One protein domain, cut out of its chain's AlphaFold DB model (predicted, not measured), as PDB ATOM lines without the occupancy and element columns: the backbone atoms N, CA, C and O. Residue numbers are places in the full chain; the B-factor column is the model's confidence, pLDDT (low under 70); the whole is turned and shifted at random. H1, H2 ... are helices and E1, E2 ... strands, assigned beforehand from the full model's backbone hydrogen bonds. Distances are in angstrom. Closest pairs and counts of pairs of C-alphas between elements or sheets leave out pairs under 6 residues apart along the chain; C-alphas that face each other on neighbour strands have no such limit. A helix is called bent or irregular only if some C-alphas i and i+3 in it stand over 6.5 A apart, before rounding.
ATOM      1  N   SER A   7     167.459 167.733 241.776       72.56
ATOM      2  CA  SER A   7     166.381 167.401 240.830       72.56
ATOM      3  C   SER A   7     165.149 166.765 241.487       72.56
ATOM      4  O   SER A   7     164.019 166.981 241.042       72.56
ATOM      5  N   THR A   8     165.355 165.993 242.558       77.00
ATOM      6  CA  THR A   8     164.276 165.372 243.335       77.00
ATOM      7  C   THR A   8     163.540 166.435 244.148       77.00
ATOM      8  O   THR A   8     162.309 166.461 244.146       77.00
ATOM      9  N   SER A   9     164.269 167.363 244.773       79.62
ATOM     10  CA  SER A   9     163.684 168.474 245.536       79.62
ATOM     11  C   SER A   9     162.876 169.429 244.650       79.62
ATOM     12  O   SER A   9     161.746 169.775 244.993       79.62
ATOM     13  N   GLU A  10     163.395 169.797 243.476       85.06
ATOM     14  CA  GLU A  10     162.699 170.669 242.516       85.06
ATOM     15  C   GLU A  10     161.402 170.038 241.991       85.06
ATOM     16  O   GLU A  10     160.380 170.714 241.896       85.06
ATOM     17  N   SER A  11     161.402 168.726 241.728       88.44
ATOM     18  CA  SER A  11     160.195 168.001 241.307       88.44
ATOM     19  C   SER A  11     159.121 168.003 242.393       88.44
ATOM     20  O   SER A  11     157.943 168.221 242.115       88.44
ATOM     21  N   VAL A  12     159.518 167.798 243.650       89.19
ATOM     22  CA  VAL A  12     158.600 167.849 244.794       89.19
ATOM     23  C   VAL A  12     157.984 169.242 244.938       89.19
ATOM     24  O   VAL A  12     156.773 169.352 245.131       89.19
ATOM     25  N   ILE A  13     158.789 170.301 244.812       91.31
ATOM     26  CA  ILE A  13     158.304 171.688 244.837       91.31
ATOM     27  C   ILE A  13     157.311 171.929 243.699       91.31
ATOM     28  O   ILE A  13     156.232 172.465 243.942       91.31
ATOM     29  N   PHE A  14     157.641 171.494 242.481       93.38
ATOM     30  CA  PHE A  14     156.771 171.640 241.319       93.38
ATOM     31  C   PHE A  14     155.384 171.028 241.556       93.38
ATOM     32  O   PHE A  14     154.377 171.710 241.375       93.38
ATOM     33  N   TYR A  15     155.301 169.771 242.004       93.44
ATOM     34  CA  TYR A  15     154.001 169.118 242.200       93.44
ATOM     35  C   TYR A  15     153.176 169.769 243.314       93.44
ATOM     36  O   TYR A  15     151.972 169.961 243.150       93.44
ATOM     37  N   ARG A  16     153.828 170.180 244.408       93.56
ATOM     38  CA  ARG A  16     153.181 170.942 245.489       93.56
ATOM     39  C   ARG A  16     152.653 172.283 244.990       93.56
ATOM     40  O   ARG A  16     151.544 172.677 245.340       93.56
ATOM     41  N   PHE A  17     153.429 172.964 244.149       95.50
ATOM     42  CA  PHE A  17     153.004 174.202 243.515       95.50
ATOM     43  C   PHE A  17     151.796 173.985 242.608       95.50
ATOM     44  O   PHE A  17     150.833 174.725 242.739       95.50
ATOM     45  N   VAL A  18     151.800 172.977 241.729       95.56
ATOM     46  CA  VAL A  18     150.672 172.711 240.815       95.56
ATOM     47  C   VAL A  18     149.368 172.490 241.584       95.56
ATOM     48  O   VAL A  18     148.331 173.033 241.202       95.56
ATOM     49  N   GLU A  19     149.414 171.734 242.679       94.56
ATOM     50  CA  GLU A  19     148.250 171.498 243.535       94.56
ATOM     51  C   GLU A  19     147.746 172.797 244.183       94.56
ATOM     52  O   GLU A  19     146.568 173.145 244.054       94.56
ATOM     53  N   ALA A  20     148.642 173.552 244.825       94.50
ATOM     54  CA  ALA A  20     148.292 174.806 245.487       94.50
ATOM     55  C   ALA A  20     147.814 175.878 244.487       94.50
ATOM     56  O   ALA A  20     146.817 176.557 244.727       94.50
ATOM     57  N   TYR A  21     148.466 175.986 243.329       96.38
ATOM     58  CA  TYR A  21     148.116 176.900 242.244       96.38
ATOM     59  C   TYR A  21     146.737 176.590 241.663       96.38
ATOM     60  O   TYR A  21     145.936 177.508 241.476       96.38
ATOM     61  N   ARG A  22     146.410 175.308 241.454       96.31
ATOM     62  CA  ARG A  22     145.066 174.890 241.031       96.31
ATOM     63  C   ARG A  22     144.017 175.256 242.069       96.31
ATOM     64  O   ARG A  22     142.974 175.790 241.704       96.31
ATOM     65  N   SER A  23     144.291 174.995 243.344       94.75
ATOM     66  CA  SER A  23     143.388 175.363 244.439       94.75
ATOM     67  C   SER A  23     143.139 176.877 244.482       94.75
ATOM     68  O   SER A  23     142.008 177.323 244.662       94.75
ATOM     69  N   LYS A  24     144.186 177.677 244.245       95.00
ATOM     70  CA  LYS A  24     144.133 179.141 244.313       95.00
ATOM     71  C   LYS A  24     143.473 179.803 243.102       95.00
ATOM     72  O   LYS A  24     142.757 180.785 243.271       95.00
ATOM     73  N   THR A  25     143.750 179.311 241.895       95.88
ATOM     74  CA  THR A  25     143.397 179.987 240.631       95.88
ATOM     75  C   THR A  25     142.342 179.248 239.810       95.88
ATOM     76  O   THR A  25     141.787 179.813 238.874       95.88
ATOM     77  N   GLY A  26     142.082 177.974 240.118       95.94
ATOM     78  CA  GLY A  26     141.279 177.074 239.288       95.94
ATOM     79  C   GLY A  26     142.007 176.538 238.049       95.94
ATOM     80  O   GLY A  26     141.475 175.654 237.379       95.94
ATOM     81  N   VAL A  27     143.219 177.016 237.745       95.75
ATOM     82  CA  VAL A  27     143.984 176.595 236.563       95.75
ATOM     83  C   VAL A  27     144.644 175.240 236.808       95.75
ATOM     84  O   VAL A  27     145.364 175.039 237.785       95.75
ATOM     85  N   SER A  28     144.420 174.306 235.889       96.25
ATOM     86  CA  SER A  28     144.974 172.954 235.935       96.25
ATOM     87  C   SER A  28     146.165 172.854 234.984       96.25
ATOM     88  O   SER A  28     146.036 173.103 233.786       96.25
ATOM     89  N   LEU A  29     147.342 172.519 235.521       95.50
ATOM     90  CA  LEU A  29     148.561 172.315 234.738       95.50
ATOM     91  C   LEU A  29     148.786 170.816 234.526       95.50
ATOM     92  O   LEU A  29     149.032 170.073 235.476       95.50
ATOM     93  N   ILE A  30     148.718 170.375 233.273       92.44
ATOM     94  CA  ILE A  30     148.818 168.965 232.880       92.44
ATOM     95  C   ILE A  30     150.078 168.693 232.053       92.44
ATOM     96  O   ILE A  30     150.747 169.609 231.575       92.44
ATOM     97  N   ARG A  31     150.387 167.403 231.847       89.31
ATOM     98  CA  ARG A  31     151.515 166.928 231.015       89.31
ATOM     99  C   ARG A  31     152.868 167.504 231.456       89.31
ATOM    100  O   ARG A  31     153.697 167.878 230.628       89.31
ATOM    101  N   ALA A  32     153.064 167.570 232.771       90.31
ATOM    102  CA  ALA A  32     154.289 168.062 233.374       90.31
ATOM    103  C   ALA A  32     155.508 167.241 232.928       90.31
ATOM    104  O   ALA A  32     155.512 166.015 233.030       90.31
ATOM    105  N   THR A  33     156.551 167.915 232.452       91.75
ATOM    106  CA  THR A  33     157.836 167.306 232.088       91.75
ATOM    107  C   THR A  33     158.985 168.163 232.599       91.75
ATOM    108  O   THR A  33     158.960 169.388 232.458       91.75
ATOM    109  N   GLN A  34     159.988 167.520 233.196       90.62
ATOM    110  CA  GLN A  34     161.224 168.182 233.607       90.62
ATOM    111  C   GLN A  34     162.098 168.461 232.379       90.62
ATOM    112  O   GLN A  34     162.133 167.667 231.435       90.62
ATOM    113  N   ARG A  35     162.789 169.601 232.373       86.94
ATOM    114  CA  ARG A  35     163.697 170.026 231.302       86.94
ATOM    115  C   ARG A  35     164.937 170.693 231.896       86.94
ATOM    116  O   ARG A  35     165.000 170.959 233.087       86.94
ATOM    117  N   GLU A  36     165.921 170.968 231.044       83.31
ATOM    118  CA  GLU A  36     167.133 171.692 231.449       83.31
ATOM    119  C   GLU A  36     166.895 173.201 231.626       83.31
ATOM    120  O   GLU A  36     167.501 173.821 232.494       83.31
ATOM    121  N   ALA A  37     166.033 173.796 230.789       85.38
ATOM    122  CA  ALA A  37     165.650 175.204 230.869       85.38
ATOM    123  C   ALA A  37     164.358 175.491 230.069       85.38
ATOM    124  O   ALA A  37     164.280 175.162 228.874       85.38
ATOM    125  N   PRO A  38     163.346 176.147 230.662       89.62
ATOM    126  CA  PRO A  38     163.090 176.277 232.107       89.62
ATOM    127  C   PRO A  38     162.949 174.904 232.778       89.62
ATOM    128  O   PRO A  38     162.740 173.919 232.071       89.62
ATOM    129  N   ASP A  39     163.036 174.838 234.105       91.44
ATOM    130  CA  ASP A  39     163.093 173.572 234.863       91.44
ATOM    131  C   ASP A  39     161.921 172.619 234.551       91.44
ATOM    132  O   ASP A  39     162.096 171.399 234.486       91.44
ATOM    133  N   PHE A  40     160.726 173.166 234.296       94.94
ATOM    134  CA  PHE A  40     159.537 172.389 233.950       94.94
ATOM    135  C   PHE A  40     158.733 172.968 232.788       94.94
ATOM    136  O   PHE A  40     158.737 174.162 232.467       94.94
ATOM    137  N   ALA A  41     157.977 172.073 232.166       94.00
ATOM    138  CA  ALA A  41     157.014 172.358 231.127       94.00
ATOM    139  C   ALA A  41     155.681 171.697 231.443       94.00
ATOM    140  O   ALA A  41     155.652 170.511 231.753       94.00
ATOM    141  N   ALA A  42     154.597 172.439 231.289       95.50
ATOM    142  CA  ALA A  42     153.236 171.954 231.415       95.50
ATOM    143  C   ALA A  42     152.353 172.592 230.333       95.50
ATOM    144  O   ALA A  42     152.788 173.439 229.546       95.50
ATOM    145  N   VAL A  43     151.098 172.170 230.297       96.00
ATOM    146  CA  VAL A  43     150.051 172.759 229.467       96.00
ATOM    147  C   VAL A  43     148.914 173.167 230.390       96.00
ATOM    148  O   VAL A  43     148.520 172.384 231.251       96.00
ATOM    149  N   ASP A  44     148.408 174.384 230.224       95.94
ATOM    150  CA  ASP A  44     147.147 174.780 230.849       95.94
ATOM    151  C   ASP A  44     146.010 173.989 230.193       95.94
ATOM    152  O   ASP A  44     145.799 174.076 228.984       95.94
ATOM    153  N   GLU A  45     145.301 173.190 230.983       96.62
ATOM    154  CA  GLU A  45     144.231 172.311 230.516       96.62
ATOM    155  C   GLU A  45     143.088 173.072 229.832       96.62
ATOM    156  O   GLU A  45     142.530 172.580 228.853       96.62
ATOM    157  N   ALA A  46     142.756 174.276 230.306       95.88
ATOM    158  CA  ALA A  46     141.623 175.040 229.792       95.88
ATOM    159  C   ALA A  46     141.946 175.727 228.461       95.88
ATOM    160  O   ALA A  46     141.107 175.777 227.561       95.88
ATOM    161  N   THR A  47     143.159 176.266 228.331       95.44
ATOM    162  CA  THR A  47     143.568 177.047 227.151       95.44
ATOM    163  C   THR A  47     144.392 176.242 226.151       95.44
ATOM    164  O   THR A  47     144.591 176.678 225.017       95.44
ATOM    165  N   ASN A  48     144.883 175.067 226.553       94.62
ATOM    166  CA  ASN A  48     145.854 174.251 225.827       94.62
ATOM    167  C   ASN A  48     147.134 175.026 225.448       94.62
ATOM    168  O   ASN A  48     147.842 174.663 224.503       94.62
ATOM    169  N   LEU A  49     147.441 176.106 226.175       94.94
ATOM    170  CA  LEU A  49     148.636 176.912 225.958       94.94
ATOM    171  C   LEU A  49     149.823 176.359 226.760       94.94
ATOM    172  O   LEU A  49     149.651 175.868 227.881       94.94
ATOM    173  N   PRO A  50     151.048 176.445 226.210       94.81
ATOM    174  CA  PRO A  50     152.241 176.013 226.920       94.81
ATOM    175  C   PRO A  50     152.536 176.935 228.108       94.81
ATOM    176  O   PRO A  50     152.593 178.163 227.976       94.81
ATOM    177  N   VAL A  51     152.798 176.315 229.256       95.94
ATOM    178  CA  VAL A  51     153.267 176.971 230.477       95.94
ATOM    179  C   VAL A  51     154.641 176.412 230.822       95.94
ATOM    180  O   VAL A  51     154.867 175.201 230.829       95.94
ATOM    181  N   ARG A  52     155.592 177.296 231.089       95.56
ATOM    182  CA  ARG A  52     156.924 176.946 231.568       95.56
ATOM    183  C   ARG A  52     157.076 177.404 233.004       95.56
ATOM    184  O   ARG A  52     156.526 178.438 233.374       95.56
ATOM    185  N   LEU A  53     157.818 176.641 233.794       95.75
ATOM    186  CA  LEU A  53     158.065 176.975 235.186       95.75
ATOM    187  C   LEU A  53     159.561 176.903 235.467       95.75
ATOM    188  O   LEU A  53     160.210 175.914 235.133       95.75
ATOM    189  N   GLU A  54     160.084 177.956 236.076       95.25
ATOM    190  CA  GLU A  54     161.378 177.955 236.749       95.25
ATOM    191  C   GLU A  54     161.101 177.788 238.243       95.25
ATOM    192  O   GLU A  54     160.269 178.500 238.809       95.25
ATOM    193  N   VAL A  55     161.774 176.840 238.881       93.88
ATOM    194  CA  VAL A  55     161.573 176.498 240.286       93.88
ATOM    195  C   VAL A  55     162.841 176.819 241.064       93.88
ATOM    196  O   VAL A  55     163.973 176.651 240.603       93.88
ATOM    197  N   THR A  56     162.669 177.352 242.262       92.19
ATOM    198  CA  THR A  56     163.777 177.650 243.162       92.19
ATOM    199  C   THR A  56     163.304 177.679 244.605       92.19
ATOM    200  O   THR A  56     162.108 177.576 244.875       92.19
ATOM    201  N   SER A  57     164.237 177.793 245.540       89.00
ATOM    202  CA  SER A  57     163.955 177.830 246.966       89.00
ATOM    203  C   SER A  57     164.822 178.881 247.641       89.00
ATOM    204  O   SER A  57     165.994 178.997 247.296       89.00
ATOM    205  N   VAL A  58     164.250 179.605 248.605       83.69
ATOM    206  CA  VAL A  58     165.005 180.479 249.524       83.69
ATOM    207  C   VAL A  58     165.866 179.621 250.453       83.69
ATOM    208  O   VAL A  58     167.056 179.855 250.589       83.69
ATOM    209  N   TYR A  59     165.263 178.570 251.013       75.94
ATOM    210  CA  TYR A  59     165.924 177.563 251.842       75.94
ATOM    211  C   TYR A  59     165.448 176.177 251.402       75.94
ATOM    212  O   TYR A  59     164.250 175.989 251.147       75.94
ATOM    213  N   GLN A  60     166.365 175.221 251.289       63.06
ATOM    214  CA  GLN A  60     166.086 173.837 250.908       63.06
ATOM    215  C   GLN A  60     165.398 173.078 252.038       63.06
ATOM    216  O   GLN A  60     164.497 172.277 251.779       63.06
ATOM    217  N   ASP A  61     165.776 173.358 253.283       61.88
ATOM    218  CA  ASP A  61     165.180 172.752 254.462       61.88
ATOM    219  C   ASP A  61     165.214 173.681 255.685       61.88
ATOM    220  O   ASP A  61     165.644 174.836 255.638       61.88
ATOM    221  N   ALA A  62     164.661 173.170 256.788       60.53
ATOM    222  CA  ALA A  62     164.689 173.875 258.055       60.53
ATOM    223  C   ALA A  62     166.129 174.075 258.540       60.53
ATOM    224  O   ALA A  62     166.417 175.138 259.053       60.53
ATOM    225  N   GLU A  63     167.034 173.115 258.350       63.94
ATOM    226  CA  GLU A  63     168.406 173.202 258.855       63.94
ATOM    227  C   GLU A  63     169.195 174.341 258.180       63.94
ATOM    228  O   GLU A  63     169.850 175.118 258.870       63.94
ATOM    229  N   GLU A  64     169.065 174.525 256.866       64.25
ATOM    230  CA  GLU A  64     169.657 175.651 256.131       64.25
ATOM    231  C   GLU A  64     169.083 176.994 256.601       64.25
ATOM    232  O   GLU A  64     169.832 177.913 256.939       64.25
ATOM    233  N   ALA A  65     167.755 177.084 256.730       63.16
ATOM    234  CA  ALA A  65     167.101 178.279 257.262       63.16
ATOM    235  C   ALA A  65     167.562 178.601 258.690       63.16
ATOM    236  O   ALA A  65     167.697 179.764 259.066       63.16
ATOM    237  N   MET A  66     167.796 177.561 259.486       61.88
ATOM    238  CA  MET A  66     168.315 177.667 260.836       61.88
ATOM    239  C   MET A  66     169.746 178.218 260.816       61.88
ATOM    240  O   MET A  66     170.008 179.221 261.465       61.88
ATOM    241  N   TYR A  67     170.672 177.666 260.034       61.50
ATOM    242  CA  TYR A  67     172.050 178.174 259.993       61.50
ATOM    243  C   TYR A  67     172.162 179.643 259.559       61.50
ATOM    244  O   TYR A  67     172.935 180.392 260.168       61.50
ATOM    245  N   ASP A  68     171.385 180.059 258.561       59.75
ATOM    246  CA  ASP A  68     171.480 181.408 257.991       59.75
ATOM    247  C   ASP A  68     170.796 182.485 258.846       59.75
ATOM    248  O   ASP A  68     171.259 183.631 258.901       59.75
ATOM    249  N   LEU A  69     169.724 182.126 259.559       57.53
ATOM    250  CA  LEU A  69     168.917 183.078 260.329       57.53
ATOM    251  C   LEU A  69     169.103 182.958 261.847       57.53
ATOM    252  O   LEU A  69     168.698 183.862 262.569       57.53
ATOM    253  N   TRP A  70     169.733 181.894 262.360       55.81
ATOM    254  CA  TRP A  70     169.987 181.717 263.803       55.81
ATOM    255  C   TRP A  70     171.283 182.344 264.298       55.81
ATOM    256  O   TRP A  70     171.471 182.497 265.502       55.81
ATOM    257  N   ARG A  71     172.200 182.707 263.398       52.34
ATOM    258  CA  ARG A  71     173.453 183.365 263.785       52.34
ATOM    259  C   ARG A  71     173.336 184.879 263.949       52.34
ATOM    260  O   ARG A  71     174.348 185.480 264.302       52.34
ATOM    261  N   SER A  72     172.176 185.498 263.691       46.22
ATOM    262  CA  SER A  72     172.086 186.961 263.740       46.22
ATOM    263  C   SER A  72     172.221 187.526 265.146       46.22
ATOM    264  O   SER A  72     173.148 188.300 265.317       46.22
ATOM    265  N   GLU A  73     171.428 187.179 266.165       46.28
ATOM    266  CA  GLU A  73     171.565 187.870 267.464       46.28
ATOM    267  C   GLU A  73     171.220 186.999 268.687       46.28
ATOM    268  O   GLU A  73     170.075 186.631 268.910       46.28
ATOM    269  N   GLY A  74     172.257 186.690 269.477       45.78
ATOM    270  CA  GLY A  74     172.259 186.515 270.938       45.78
ATOM    271  C   GLY A  74     171.114 185.780 271.650       45.78
ATOM    272  O   GLY A  74     170.103 186.380 271.991       45.78
ATOM    273  N   GLY A  75     171.416 184.568 272.126       45.19
ATOM    274  CA  GLY A  75     170.827 184.014 273.352       45.19
ATOM    275  C   GLY A  75     169.638 183.073 273.162       45.19
ATOM    276  O   GLY A  75     168.786 183.252 272.301       45.19
ATOM    277  N   GLU A  76     169.609 182.032 273.993       40.91
ATOM    278  CA  GLU A  76     168.564 181.011 274.027       40.91
ATOM    279  C   GLU A  76     167.165 181.626 274.221       40.91
ATOM    280  O   GLU A  76     166.924 182.353 275.185       40.91
ATOM    281  N   GLY A  77     166.217 181.265 273.348       42.28
ATOM    282  CA  GLY A  77     164.800 181.207 273.721       42.28
ATOM    283  C   GLY A  77     163.812 182.140 273.016       42.28
ATOM    284  O   GLY A  77     162.619 181.980 273.260       42.28
ATOM    285  N   PHE A  78     164.228 183.049 272.129       38.47
ATOM    286  CA  PHE A  78     163.285 183.846 271.325       38.47
ATOM    287  C   PHE A  78     163.701 183.891 269.854       38.47
ATOM    288  O   PHE A  78     164.587 184.637 269.448       38.47
ATOM    289  N   TYR A  79     163.049 183.051 269.053       50.06
ATOM    290  CA  TYR A  79     163.317 182.877 267.631       50.06
ATOM    291  C   TYR A  79     162.555 183.944 266.843       50.06
ATOM    292  O   TYR A  79     161.355 183.838 266.643       50.06
ATOM    293  N   ARG A  80     163.220 185.009 266.396       52.47
ATOM    294  CA  ARG A  80     162.615 185.956 265.450       52.47
ATOM    295  C   ARG A  80     163.363 185.827 264.136       52.47
ATOM    296  O   ARG A  80     164.500 186.268 264.034       52.47
ATOM    297  N   GLY A  81     162.749 185.162 263.158       57.12
ATOM    298  CA  GLY A  81     163.289 185.113 261.801       57.12
ATOM    299  C   GLY A  81     163.609 186.524 261.317       57.12
ATOM    300  O   GLY A  81     162.757 187.409 261.416       57.12
ATOM    301  N   ASP A  82     164.835 186.731 260.841       72.44
ATOM    302  CA  ASP A  82     165.286 188.017 260.320       72.44
ATOM    303  C   ASP A  82     164.542 188.308 259.008       72.44
ATOM    304  O   ASP A  82     164.866 187.787 257.938       72.44
ATOM    305  N   GLN A  83     163.453 189.068 259.130       76.94
ATOM    306  CA  GLN A  83     162.549 189.372 258.024       76.94
ATOM    307  C   GLN A  83     163.268 190.141 256.915       76.94
ATOM    308  O   GLN A  83     162.972 189.926 255.741       76.94
ATOM    309  N   GLU A  84     164.220 191.002 257.282       81.19
ATOM    310  CA  GLU A  84     165.001 191.791 256.331       81.19
ATOM    311  C   GLU A  84     165.867 190.869 255.476       81.19
ATOM    312  O   GLU A  84     165.787 190.931 254.252       81.19
ATOM    313  N   LYS A  85     166.571 189.911 256.090       78.88
ATOM    314  CA  LYS A  85     167.347 188.906 255.343       78.88
ATOM    315  C   LYS A  85     166.501 188.038 254.422       78.88
ATOM    316  O   LYS A  85     166.928 187.720 253.316       78.88
ATOM    317  N   ILE A  86     165.300 187.645 254.849       83.31
ATOM    318  CA  ILE A  86     164.388 186.875 253.988       83.31
ATOM    319  C   ILE A  86     164.004 187.707 252.760       83.31
ATOM    320  O   ILE A  86     164.037 187.200 251.639       83.31
ATOM    321  N   VAL A  87     163.673 188.986 252.951       87.88
ATOM    322  CA  VAL A  87     163.360 189.915 251.856       87.88
ATOM    323  C   VAL A  87     164.560 190.113 250.928       87.88
ATOM    324  O   VAL A  87     164.399 190.050 249.708       87.88
ATOM    325  N   GLU A  88     165.759 190.311 251.477       88.56
ATOM    326  CA  GLU A  88     167.001 190.403 250.703       88.56
ATOM    327  C   GLU A  88     167.215 189.157 249.841       88.56
ATOM    328  O   GLU A  88     167.532 189.268 248.655       88.56
ATOM    329  N   GLU A  89     166.967 187.975 250.402       87.81
ATOM    330  CA  GLU A  89     167.130 186.713 249.694       87.81
ATOM    331  C   GLU A  89     166.080 186.525 248.591       87.81
ATOM    332  O   GLU A  89     166.426 186.136 247.471       87.81
ATOM    333  N   PHE A  90     164.815 186.890 248.838       91.44
ATOM    334  CA  PHE A  90     163.794 186.946 247.786       91.44
ATOM    335  C   PHE A  90     164.226 187.865 246.640       91.44
ATOM    336  O   PHE A  90     164.193 187.455 245.478       91.44
ATOM    337  N   ASN A  91     164.675 189.079 246.958       93.88
ATOM    338  CA  ASN A  91     165.110 190.061 245.965       93.88
ATOM    339  C   ASN A  91     166.293 189.539 245.144       93.88
ATOM    340  O   ASN A  91     166.268 189.596 243.911       93.88
ATOM    341  N   ARG A  92     167.288 188.942 245.809       93.56
ATOM    342  CA  ARG A  92     168.454 188.321 245.173       93.56
ATOM    343  C   ARG A  92     168.052 187.191 244.227       93.56
ATOM    344  O   ARG A  92     168.541 187.126 243.097       93.56
ATOM    345  N   ILE A  93     167.165 186.298 244.664       93.62
ATOM    346  CA  ILE A  93     166.678 185.174 243.857       93.62
ATOM    347  C   ILE A  93     165.918 185.678 242.635       93.62
ATOM    348  O   ILE A  93     166.200 185.232 241.520       93.62
ATOM    349  N   ILE A  94     164.980 186.609 242.822       94.75
ATOM    350  CA  ILE A  94     164.175 187.161 241.732       94.75
ATOM    351  C   ILE A  94     165.084 187.839 240.709       94.75
ATOM    352  O   ILE A  94     164.944 187.587 239.511       94.75
ATOM    353  N   GLU A  95     166.046 188.649 241.149       95.38
ATOM    354  CA  GLU A  95     166.985 189.322 240.255       95.38
ATOM    355  C   GLU A  95     167.827 188.314 239.460       95.38
ATOM    356  O   GLU A  95     167.903 188.392 238.230       95.38
ATOM    357  N   ASN A  96     168.413 187.325 240.136       94.19
ATOM    358  CA  ASN A  96     169.249 186.312 239.495       94.19
ATOM    359  C   ASN A  96     168.461 185.464 238.497       94.19
ATOM    360  O   ASN A  96     168.935 185.213 237.386       94.19
ATOM    361  N   LYS A  97     167.250 185.033 238.863       94.00
ATOM    362  CA  LYS A  97     166.391 184.253 237.971       94.00
ATOM    363  C   LYS A  97     165.929 185.085 236.785       94.00
ATOM    364  O   LYS A  97     165.991 184.574 235.676       94.00
ATOM    365  N   SER A  98     165.586 186.357 236.987       93.50
ATOM    366  CA  SER A  98     165.199 187.275 235.904       93.50
ATOM    367  C   SER A  98     166.327 187.494 234.896       93.50
ATOM    368  O   SER A  98     166.078 187.516 233.693       93.50
ATOM    369  N   LYS A  99     167.574 187.611 235.374       92.75
ATOM    370  CA  LYS A  99     168.764 187.681 234.512       92.75
ATOM    371  C   LYS A  99     169.005 186.363 233.776       92.75
ATOM    372  O   LYS A  99     169.256 186.377 232.583       92.75
ATOM    373  N   LYS A 100     168.904 185.219 234.461       91.12
ATOM    374  CA  LYS A 100     169.102 183.895 233.843       91.12
ATOM    375  C   LYS A 100     168.060 183.610 232.756       91.12
ATOM    376  O   LYS A 100     168.388 183.032 231.723       91.12
ATOM    377  N   SER A 101     166.808 183.987 232.991       90.81
ATOM    378  CA  SER A 101     165.693 183.672 232.102       90.81
ATOM    379  C   SER A 101     165.504 184.670 230.959       90.81
ATOM    380  O   SER A 101     164.657 184.428 230.097       90.81
ATOM    381  N   SER A 102     166.269 185.770 230.904       89.06
ATOM    382  CA  SER A 102     166.149 186.776 229.835       89.06
ATOM    383  C   SER A 102     166.396 186.198 228.445       89.06
ATOM    384  O   SER A 102     165.815 186.666 227.468       89.06
ATOM    385  N   ASP A 103     167.221 185.155 228.371       88.19
ATOM    386  CA  ASP A 103     167.662 184.549 227.115       88.19
ATOM    387  C   ASP A 103     166.825 183.321 226.729       88.19
ATOM    388  O   ASP A 103     167.067 182.678 225.701       88.19
ATOM    389  N   TYR A 104     165.822 182.971 227.541       89.62
ATOM    390  CA  TYR A 104     164.961 181.829 227.274       89.62
ATOM    391  C   TYR A 104     164.111 182.077 226.024       89.62
ATOM    392  O   TYR A 104     163.267 182.969 225.974       89.62
ATOM    393  N   LYS A 105     164.286 181.223 225.011       84.62
ATOM    394  CA  LYS A 105     163.463 181.226 223.797       84.62
ATOM    395  C   LYS A 105     162.298 180.256 223.956       84.62
ATOM    396  O   LYS A 105     162.451 179.054 223.746       84.62
ATOM    397  N   PHE A 106     161.125 180.762 224.316       82.06
ATOM    398  CA  PHE A 106     159.893 179.975 224.361       82.06
ATOM    399  C   PHE A 106     158.681 180.846 224.010       82.06
ATOM    400  O   PHE A 106     158.724 182.069 224.112       82.06
ATOM    401  N   SER A 107     157.600 180.199 223.583       82.62
ATOM    402  CA  SER A 107     156.283 180.816 223.444       82.62
ATOM    403  C   SER A 107     155.396 180.414 224.621       82.62
ATOM    404  O   SER A 107     155.496 179.291 225.124       82.62
ATOM    405  N   GLY A 108     154.523 181.325 225.047       87.56
ATOM    406  CA  GLY A 108     153.573 181.102 226.135       87.56
ATOM    407  C   GLY A 108     153.976 181.787 227.435       87.56
ATOM    408  O   GLY A 108     154.666 182.805 227.433       87.56
ATOM    409  N   LYS A 109     153.500 181.230 228.548       93.88
ATOM    410  CA  LYS A 109     153.658 181.800 229.888       93.88
ATOM    411  C   LYS A 109     154.881 181.200 230.575       93.88
ATOM    412  O   LYS A 109     155.029 179.980 230.570       93.88
ATOM    413  N   LEU A 110     155.723 182.027 231.191       95.94
ATOM    414  CA  LEU A 110     156.776 181.570 232.101       95.94
ATOM    415  C   LEU A 110     156.456 182.020 233.515       95.94
ATOM    416  O   LEU A 110     156.192 183.195 233.749       95.94
ATOM    417  N   ILE A 111     156.482 181.070 234.438       97.12
ATOM    418  CA  ILE A 111     156.187 181.278 235.848       97.12
ATOM    419  C   ILE A 111     157.467 181.044 236.646       97.12
ATOM    420  O   ILE A 111     158.146 180.038 236.436       97.12
ATOM    421  N   LEU A 112     157.787 181.950 237.566       97.19
ATOM    422  CA  LEU A 112     158.785 181.702 238.603       97.19
ATOM    423  C   LEU A 112     158.080 181.200 239.862       97.19
ATOM    424  O   LEU A 112     157.164 181.849 240.363       97.19
ATOM    425  N   VAL A 113     158.531 180.065 240.387       96.69
ATOM    426  CA  VAL A 113     158.061 179.495 241.651       96.69
ATOM    427  C   VAL A 113     159.199 179.537 242.659       96.69
ATOM    428  O   VAL A 113     160.229 178.889 242.469       96.69
ATOM    429  N   ILE A 114     159.001 180.279 243.746       94.31
ATOM    430  CA  ILE A 114     159.954 180.395 244.850       94.31
ATOM    431  C   ILE A 114     159.387 179.660 246.061       94.31
ATOM    432  O   ILE A 114     158.388 180.066 246.646       94.31
ATOM    433  N   TYR A 115     160.018 178.561 246.447       91.25
ATOM    434  CA  TYR A 115     159.643 177.799 247.628       91.25
ATOM    435  C   TYR A 115     160.342 178.327 248.877       91.25
ATOM    436  O   TYR A 115     161.571 178.399 248.944       91.25
ATOM    437  N   LEU A 116     159.561 178.642 249.904       87.12
ATOM    438  CA  LEU A 116     160.089 178.928 251.228       87.12
ATOM    439  C   LEU A 116     160.016 177.654 252.077       87.12
ATOM    440  O   LEU A 116     158.995 177.357 252.699       87.12
ATOM    441  N   GLY A 117     161.108 176.884 252.079       74.81
ATOM    442  CA  GLY A 117     161.135 175.525 252.624       74.81
ATOM    443  C   GLY A 117     161.105 175.382 254.139       74.81
ATOM    444  O   GLY A 117     161.002 174.261 254.640       74.81
ATOM    445  N   SER A 118     161.143 176.483 254.884       68.56
ATOM    446  CA  SER A 118     161.156 176.435 256.340       68.56
ATOM    447  C   SER A 118     159.753 176.550 256.936       68.56
ATOM    448  O   SER A 118     159.016 177.511 256.711       68.56
ATOM    449  N   ARG A 119     159.392 175.562 257.764       61.28
ATOM    450  CA  ARG A 119     158.180 175.594 258.599       61.28
ATOM    451  C   ARG A 119     158.249 176.636 259.711       61.28
ATOM    452  O   ARG A 119     157.193 177.060 260.166       61.28
ATOM    453  N   VAL A 120     159.455 177.047 260.111       57.88
ATOM    454  CA  VAL A 120     159.668 178.041 261.174       57.88
ATOM    455  C   VAL A 120     159.019 179.368 260.784       57.88
ATOM    456  O   VAL A 120     158.279 179.943 261.573       57.88
ATOM    457  N   PHE A 121     159.178 179.797 259.528       58.12
ATOM    458  CA  PHE A 121     158.513 181.015 259.057       58.12
ATOM    459  C   PHE A 121     157.001 180.842 258.989       58.12
ATOM    460  O   PHE A 121     156.280 181.731 259.406       58.12
ATOM    461  N   ASN A 122     156.492 179.673 258.605       54.53
ATOM    462  CA  ASN A 122     155.043 179.483 258.478       54.53
ATOM    463  C   ASN A 122     154.272 179.503 259.810       54.53
ATOM    464  O   ASN A 122     153.068 179.736 259.788       54.53
ATOM    465  N   GLN A 123     154.929 179.269 260.951       53.97
ATOM    466  CA  GLN A 123     154.258 179.250 262.259       53.97
ATOM    467  C   GLN A 123     154.323 180.587 263.004       53.97
ATOM    468  O   GLN A 123     153.392 180.901 263.743       53.97
ATOM    469  N   GLU A 124     155.374 181.382 262.796       51.22
ATOM    470  CA  GLU A 124     155.586 182.624 263.556       51.22
ATOM    471  C   GLU A 124     155.576 183.890 262.691       51.22
ATOM    472  O   GLU A 124     155.326 184.982 263.203       51.22
ATOM    473  N   ILE A 125     155.821 183.776 261.379       60.16
ATOM    474  CA  ILE A 125     155.947 184.923 260.480       60.16
ATOM    475  C   ILE A 125     155.217 184.663 259.164       60.16
ATOM    476  O   ILE A 125     155.740 184.056 258.231       60.16
ATOM    477  N   ASP A 126     154.018 185.223 259.035       73.56
ATOM    478  CA  ASP A 126     153.333 185.223 257.750       73.56
ATOM    479  C   ASP A 126     154.105 186.088 256.740       73.56
ATOM    480  O   ASP A 126     154.040 187.320 256.742       73.56
ATOM    481  N   VAL A 127     154.863 185.422 255.867       76.81
ATOM    482  CA  VAL A 127     155.717 186.053 254.854       76.81
ATOM    483  C   VAL A 127     154.946 186.907 253.855       76.81
ATOM    484  O   VAL A 127     155.542 187.748 253.184       76.81
ATOM    485  N   ARG A 128     153.615 186.778 253.792       80.81
ATOM    486  CA  ARG A 128     152.765 187.675 253.001       80.81
ATOM    487  C   ARG A 128     152.875 189.124 253.484       80.81
ATOM    488  O   ARG A 128     152.786 190.036 252.670       80.81
ATOM    489  N   TYR A 129     153.162 189.356 254.770       83.56
ATOM    490  CA  TYR A 129     153.410 190.706 255.295       83.56
ATOM    491  C   TYR A 129     154.728 191.322 254.808       83.56
ATOM    492  O   TYR A 129     154.885 192.537 254.886       83.56
ATOM    493  N   MET A 130     155.659 190.519 254.285       84.06
ATOM    494  CA  MET A 130     156.937 191.001 253.752       84.06
ATOM    495  C   MET A 130     156.849 191.461 252.295       84.06
ATOM    496  O   MET A 130     157.779 192.093 251.801       84.06
ATOM    497  N   GLN A 131     155.737 191.173 251.607       86.88
ATOM    498  CA  GLN A 131     155.541 191.509 250.196       86.88
ATOM    499  C   GLN A 131     155.874 192.974 249.841       86.88
ATOM    500  O   GLN A 131     156.487 193.175 248.795       86.88
ATOM    501  N   PRO A 132     155.578 193.992 250.678       88.88
ATOM    502  CA  PRO A 132     155.960 195.375 250.383       88.88
ATOM    503  C   PRO A 132     157.473 195.624 250.263       88.88
ATOM    504  O   PRO A 132     157.870 196.587 249.613       88.88
ATOM    505  N   GLY A 133     158.315 194.791 250.885       89.38
ATOM    506  CA  GLY A 133     159.777 194.881 250.794       89.38
ATOM    507  C   GLY A 133     160.370 194.148 249.585       89.38
ATOM    508  O   GLY A 133     161.551 194.318 249.276       89.38
ATOM    509  N   ILE A 134     159.567 193.337 248.891       92.06
ATOM    510  CA  ILE A 134     160.025 192.547 247.752       92.06
ATOM    511  C   ILE A 134     159.992 193.409 246.486       92.06
ATOM    512  O   ILE A 134     158.943 193.866 246.034       92.06
ATOM    513  N   HIS A 135     161.163 193.612 245.895       93.38
ATOM    514  CA  HIS A 135     161.352 194.341 244.656       93.38
ATOM    515  C   HIS A 135     161.338 193.390 243.459       93.38
ATOM    516  O   HIS A 135     162.125 192.448 243.372       93.38
ATOM    517  N   ILE A 136     160.469 193.682 242.494       93.56
ATOM    518  CA  ILE A 136     160.333 192.900 241.268       93.56
ATOM    519  C   ILE A 136     160.946 193.714 240.123       93.56
ATOM    520  O   ILE A 136     160.306 194.641 239.621       93.56
ATOM    521  N   PRO A 137     162.192 193.415 239.707       92.38
ATOM    522  CA  PRO A 137     162.818 194.098 238.589       92.38
ATOM    523  C   PRO A 137     162.099 193.746 237.283       92.38
ATOM    524  O   PRO A 137     161.313 192.798 237.211       92.38
ATOM    525  N   LYS A 138     162.415 194.473 236.204       92.44
ATOM    526  CA  LYS A 138     161.970 194.086 234.861       92.44
ATOM    527  C   LYS A 138     162.413 192.649 234.574       92.44
ATOM    528  O   LYS A 138     163.598 192.336 234.655       92.44
ATOM    529  N   ASN A 139     161.460 191.802 234.210       93.56
ATOM    530  CA  ASN A 139     161.683 190.375 234.032       93.56
ATOM    531  C   ASN A 139     160.811 189.818 232.891       93.56
ATOM    532  O   ASN A 139     160.010 190.545 232.302       93.56
ATOM    533  N   CYS A 140     161.018 188.547 232.542       93.00
ATOM    534  CA  CYS A 140     160.250 187.833 231.515       93.00
ATOM    535  C   CYS A 140     159.220 186.851 232.099       93.00
ATOM    536  O   CYS A 140     158.571 186.124 231.343       93.00
ATOM    537  N   PHE A 141     159.081 186.805 233.426       95.62
ATOM    538  CA  PHE A 141     158.067 186.001 234.084       95.62
ATOM    539  C   PHE A 141     156.717 186.690 233.918       95.62
ATOM    540  O   PHE A 141     156.556 187.874 234.197       95.62
ATOM    541  N   ALA A 142     155.737 185.933 233.446       95.50
ATOM    542  CA  ALA A 142     154.359 186.387 233.432       95.50
ATOM    543  C   ALA A 142     153.779 186.414 234.849       95.50
ATOM    544  O   ALA A 142     152.891 187.213 235.110       95.50
ATOM    545  N   GLU A 143     154.263 185.525 235.724       96.69
ATOM    546  CA  GLU A 143     153.879 185.477 237.131       96.69
ATOM    547  C   GLU A 143     155.041 185.023 238.009       96.69
ATOM    548  O   GLU A 143     155.859 184.185 237.605       96.69
ATOM    549  N   ILE A 144     155.065 185.528 239.238       96.94
ATOM    550  CA  ILE A 144     155.995 185.116 240.286       96.94
ATOM    551  C   ILE A 144     155.180 184.687 241.502       96.94
ATOM    552  O   ILE A 144     154.475 185.491 242.114       96.94
ATOM    553  N   TRP A 145     155.304 183.415 241.869       96.69
ATOM    554  CA  TRP A 145     154.582 182.815 242.983       96.69
ATOM    555  C   TRP A 145     155.527 182.363 244.080       96.69
ATOM    556  O   TRP A 145     156.603 181.821 243.818       96.69
ATOM    557  N   VAL A 146     155.068 182.513 245.317       93.94
ATOM    558  CA  VAL A 146     155.729 181.958 246.491       93.94
ATOM    559  C   VAL A 146     154.926 180.767 246.989       93.94
ATOM    560  O   VAL A 146     153.723 180.884 247.218       93.94
ATOM    561  N   LEU A 147     155.595 179.627 247.154       92.88
ATOM    562  CA  LEU A 147     155.042 178.409 247.743       92.88
ATOM    563  C   LEU A 147     155.465 178.315 249.211       92.88
ATOM    564  O   LEU A 147     156.658 178.318 249.517       92.88
ATOM    565  N   ILE A 148     154.488 178.174 250.103       89.38
ATOM    566  CA  ILE A 148     154.672 178.084 251.558       89.38
ATOM    567  C   ILE A 148     153.945 176.867 252.132       89.38
ATOM    568  O   ILE A 148     153.051 176.309 251.493       89.38
ATOM    569  N   HIS A 149     154.302 176.446 253.349       84.81
ATOM    570  CA  HIS A 149     153.482 175.474 254.069       84.81
ATOM    571  C   HIS A 149     152.225 176.148 254.616       84.81
ATOM    572  O   HIS A 149     152.280 177.233 255.188       84.81
ATOM    573  N   SER A 150     151.097 175.458 254.491       81.00
ATOM    574  CA  SER A 150     149.840 175.855 255.115       81.00
ATOM    575  C   SER A 150     149.751 175.329 256.550       81.00
ATOM    576  O   SER A 150     150.238 174.236 256.854       81.00
ATOM    577  N   ASN A 151     149.032 176.053 257.413       75.19
ATOM    578  CA  ASN A 151     148.732 175.641 258.793       75.19
ATOM    579  C   ASN A 151     147.986 174.298 258.877       75.19
ATOM    580  O   ASN A 151     148.065 173.610 259.890       75.19
ATOM    581  N   ASN A 152     147.316 173.886 257.797       79.38
ATOM    582  CA  ASN A 152     146.575 172.624 257.729       79.38
ATOM    583  C   ASN A 152     147.451 171.423 257.313       79.38
ATOM    584  O   ASN A 152     146.925 170.364 256.979       79.38
ATOM    585  N   GLY A 153     148.779 171.576 257.272       76.75
ATOM    586  CA  GLY A 153     149.716 170.513 256.885       76.75
ATOM    587  C   GLY A 153     149.925 170.345 255.374       76.75
ATOM    588  O   GLY A 153     150.711 169.489 254.969       76.75
ATOM    589  N   GLY A 154     149.264 171.168 254.554       86.00
ATOM    590  CA  GLY A 154     149.436 171.234 253.097       86.00
ATOM    591  C   GLY A 154     150.376 172.356 252.643       86.00
ATOM    592  O   GLY A 154     151.260 172.788 253.386       86.00
ATOM    593  N   TYR A 155     150.146 172.854 251.427       89.75
ATOM    594  CA  TYR A 155     150.851 174.003 250.851       89.75
ATOM    595  C   TYR A 155     149.861 175.089 250.443       89.75
ATOM    596  O   TYR A 155     148.725 174.793 250.078       89.75
ATOM    597  N   ASP A 156     150.296 176.340 250.521       91.31
ATOM    598  CA  ASP A 156     149.570 177.508 250.025       91.31
ATOM    599  C   ASP A 156     150.487 178.311 249.097       91.31
ATOM    600  O   ASP A 156     151.716 178.181 249.149       91.31
ATOM    601  N   VAL A 157     149.887 179.125 248.235       93.38
ATOM    602  CA  VAL A 157     150.609 180.007 247.319       93.38
ATOM    603  C   VAL A 157     150.053 181.420 247.358       93.38
ATOM    604  O   VAL A 157     148.844 181.651 247.455       93.38
ATOM    605  N   PHE A 158     150.949 182.389 247.212       93.12
ATOM    606  CA  PHE A 158     150.582 183.780 246.980       93.12
ATOM    607  C   PHE A 158     151.435 184.384 245.871       93.12
ATOM    608  O   PHE A 158     152.563 183.953 245.618       93.12
ATOM    609  N   GLN A 159     150.847 185.353 245.179       94.75
ATOM    610  CA  GLN A 159     151.439 185.978 244.007       94.75
ATOM    611  C   GLN A 159     152.163 187.265 244.402       94.75
ATOM    612  O   GLN A 159     151.630 188.071 245.168       94.75
ATOM    613  N   LEU A 160     153.361 187.454 243.855       92.06
ATOM    614  CA  LEU A 160     154.153 188.674 243.994       92.06
ATOM    615  C   LEU A 160     153.953 189.621 242.803       92.06
ATOM    616  O   LEU A 160     153.801 190.823 243.014       92.06
TER     617      LEU A 160
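AT A GLANCE: This is residues 7 to 160 of the 161 residues of an uncharacterized protein of Anaerolineae bacterium (UniProt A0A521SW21). A strongly twisted sheet of six strands, curled like part of a barrel, wraps round the long helix H1, while the long helix H3 covers its other face over E3 and E4. Short H2 and H4 sit near one end of the sheet, and the loop of residues 71 to 82 reaches out 18 to 31 A from the mean of the C-alphas. The printed part has 154 residues, in the order H1 E1 E2 E3 H2 H3 E4 H4 H5 E5 E6, class mixed, helices and strands; the mixed sheet runs E1 E2 E3 E4 E5 E6. It is compact, with a radius of gyration of the C-alphas of 15.9 A, yet elongated, spanning 54 by 33 by 28 A.

HOW THE PARTS SIT: Start in the sheet with E3, residues 50 to 59, and its parallel neighbour E4, residues 109 to 116, where N 54 and O 111 are 2.9 A apart. E5, residues 143 to 149, is parallel to E4, with N 114 and O 145 at 2.9 A. E5 forms a hairpin with edge strand E6, residues 155 to 159, with N 148 and O 156 at 2.9 A. Toward the other edge, E1, residues 29 to 34, E2, residues 40 to 44, and E3 make a meander, each strand the antiparallel neighbour of the one before; look at N 33 and O 41, 2.8 A, and N 42 and O 51, 2.8 A. The sheet curls round H1, residues 7 to 25, whose closest C-alphas to E6 are Ala 20 and Asp 156, 5.4 A. H3, residues 83 to 101, is on the opposite face, giving three layers, helices on both faces of a sheet; its height over the sheet is 9.4 A, and its closest C-alphas to E3 are Glu 89 and Val 58, 6.6 A. H2, residues 62 to 70, H4, residues 119 to 124, and irregular H5, residues 127 to 133, with C-alphas 129 and 132 at 7.2 A, only graze the sheet. E3, H2 H3, E4 and E4, H4 H5, E5 are strand-helix-strand units, parallel neighbour strands with helices between, with right-handed crossovers. Every O i to N i+4 pair is within hydrogen-bond range in H1, H2, H3 and H4; H5 has 0 of 3, but 3 of 4 O i to N i+3 pairs.

IN THESE COORDINATES: Find C-alpha 7 at (166.381, 167.401, 240.830); from there H1 runs 26.2 A. H3 runs 26.7 A from (162.549, 189.372, 258.024), E3 28.5 A and E4 22.5 A. E6 ends at C-alpha 159, (151.439, 185.978, 244.007).

THE WHOLE: The two C-alphas farthest apart, Asn 48 and Gly 75, are 54.6 A apart. The printed part has no cut; the link from H2 to H3 is long. Look for pLDDT under 70 at residues 60 to 81 and 118 to 125.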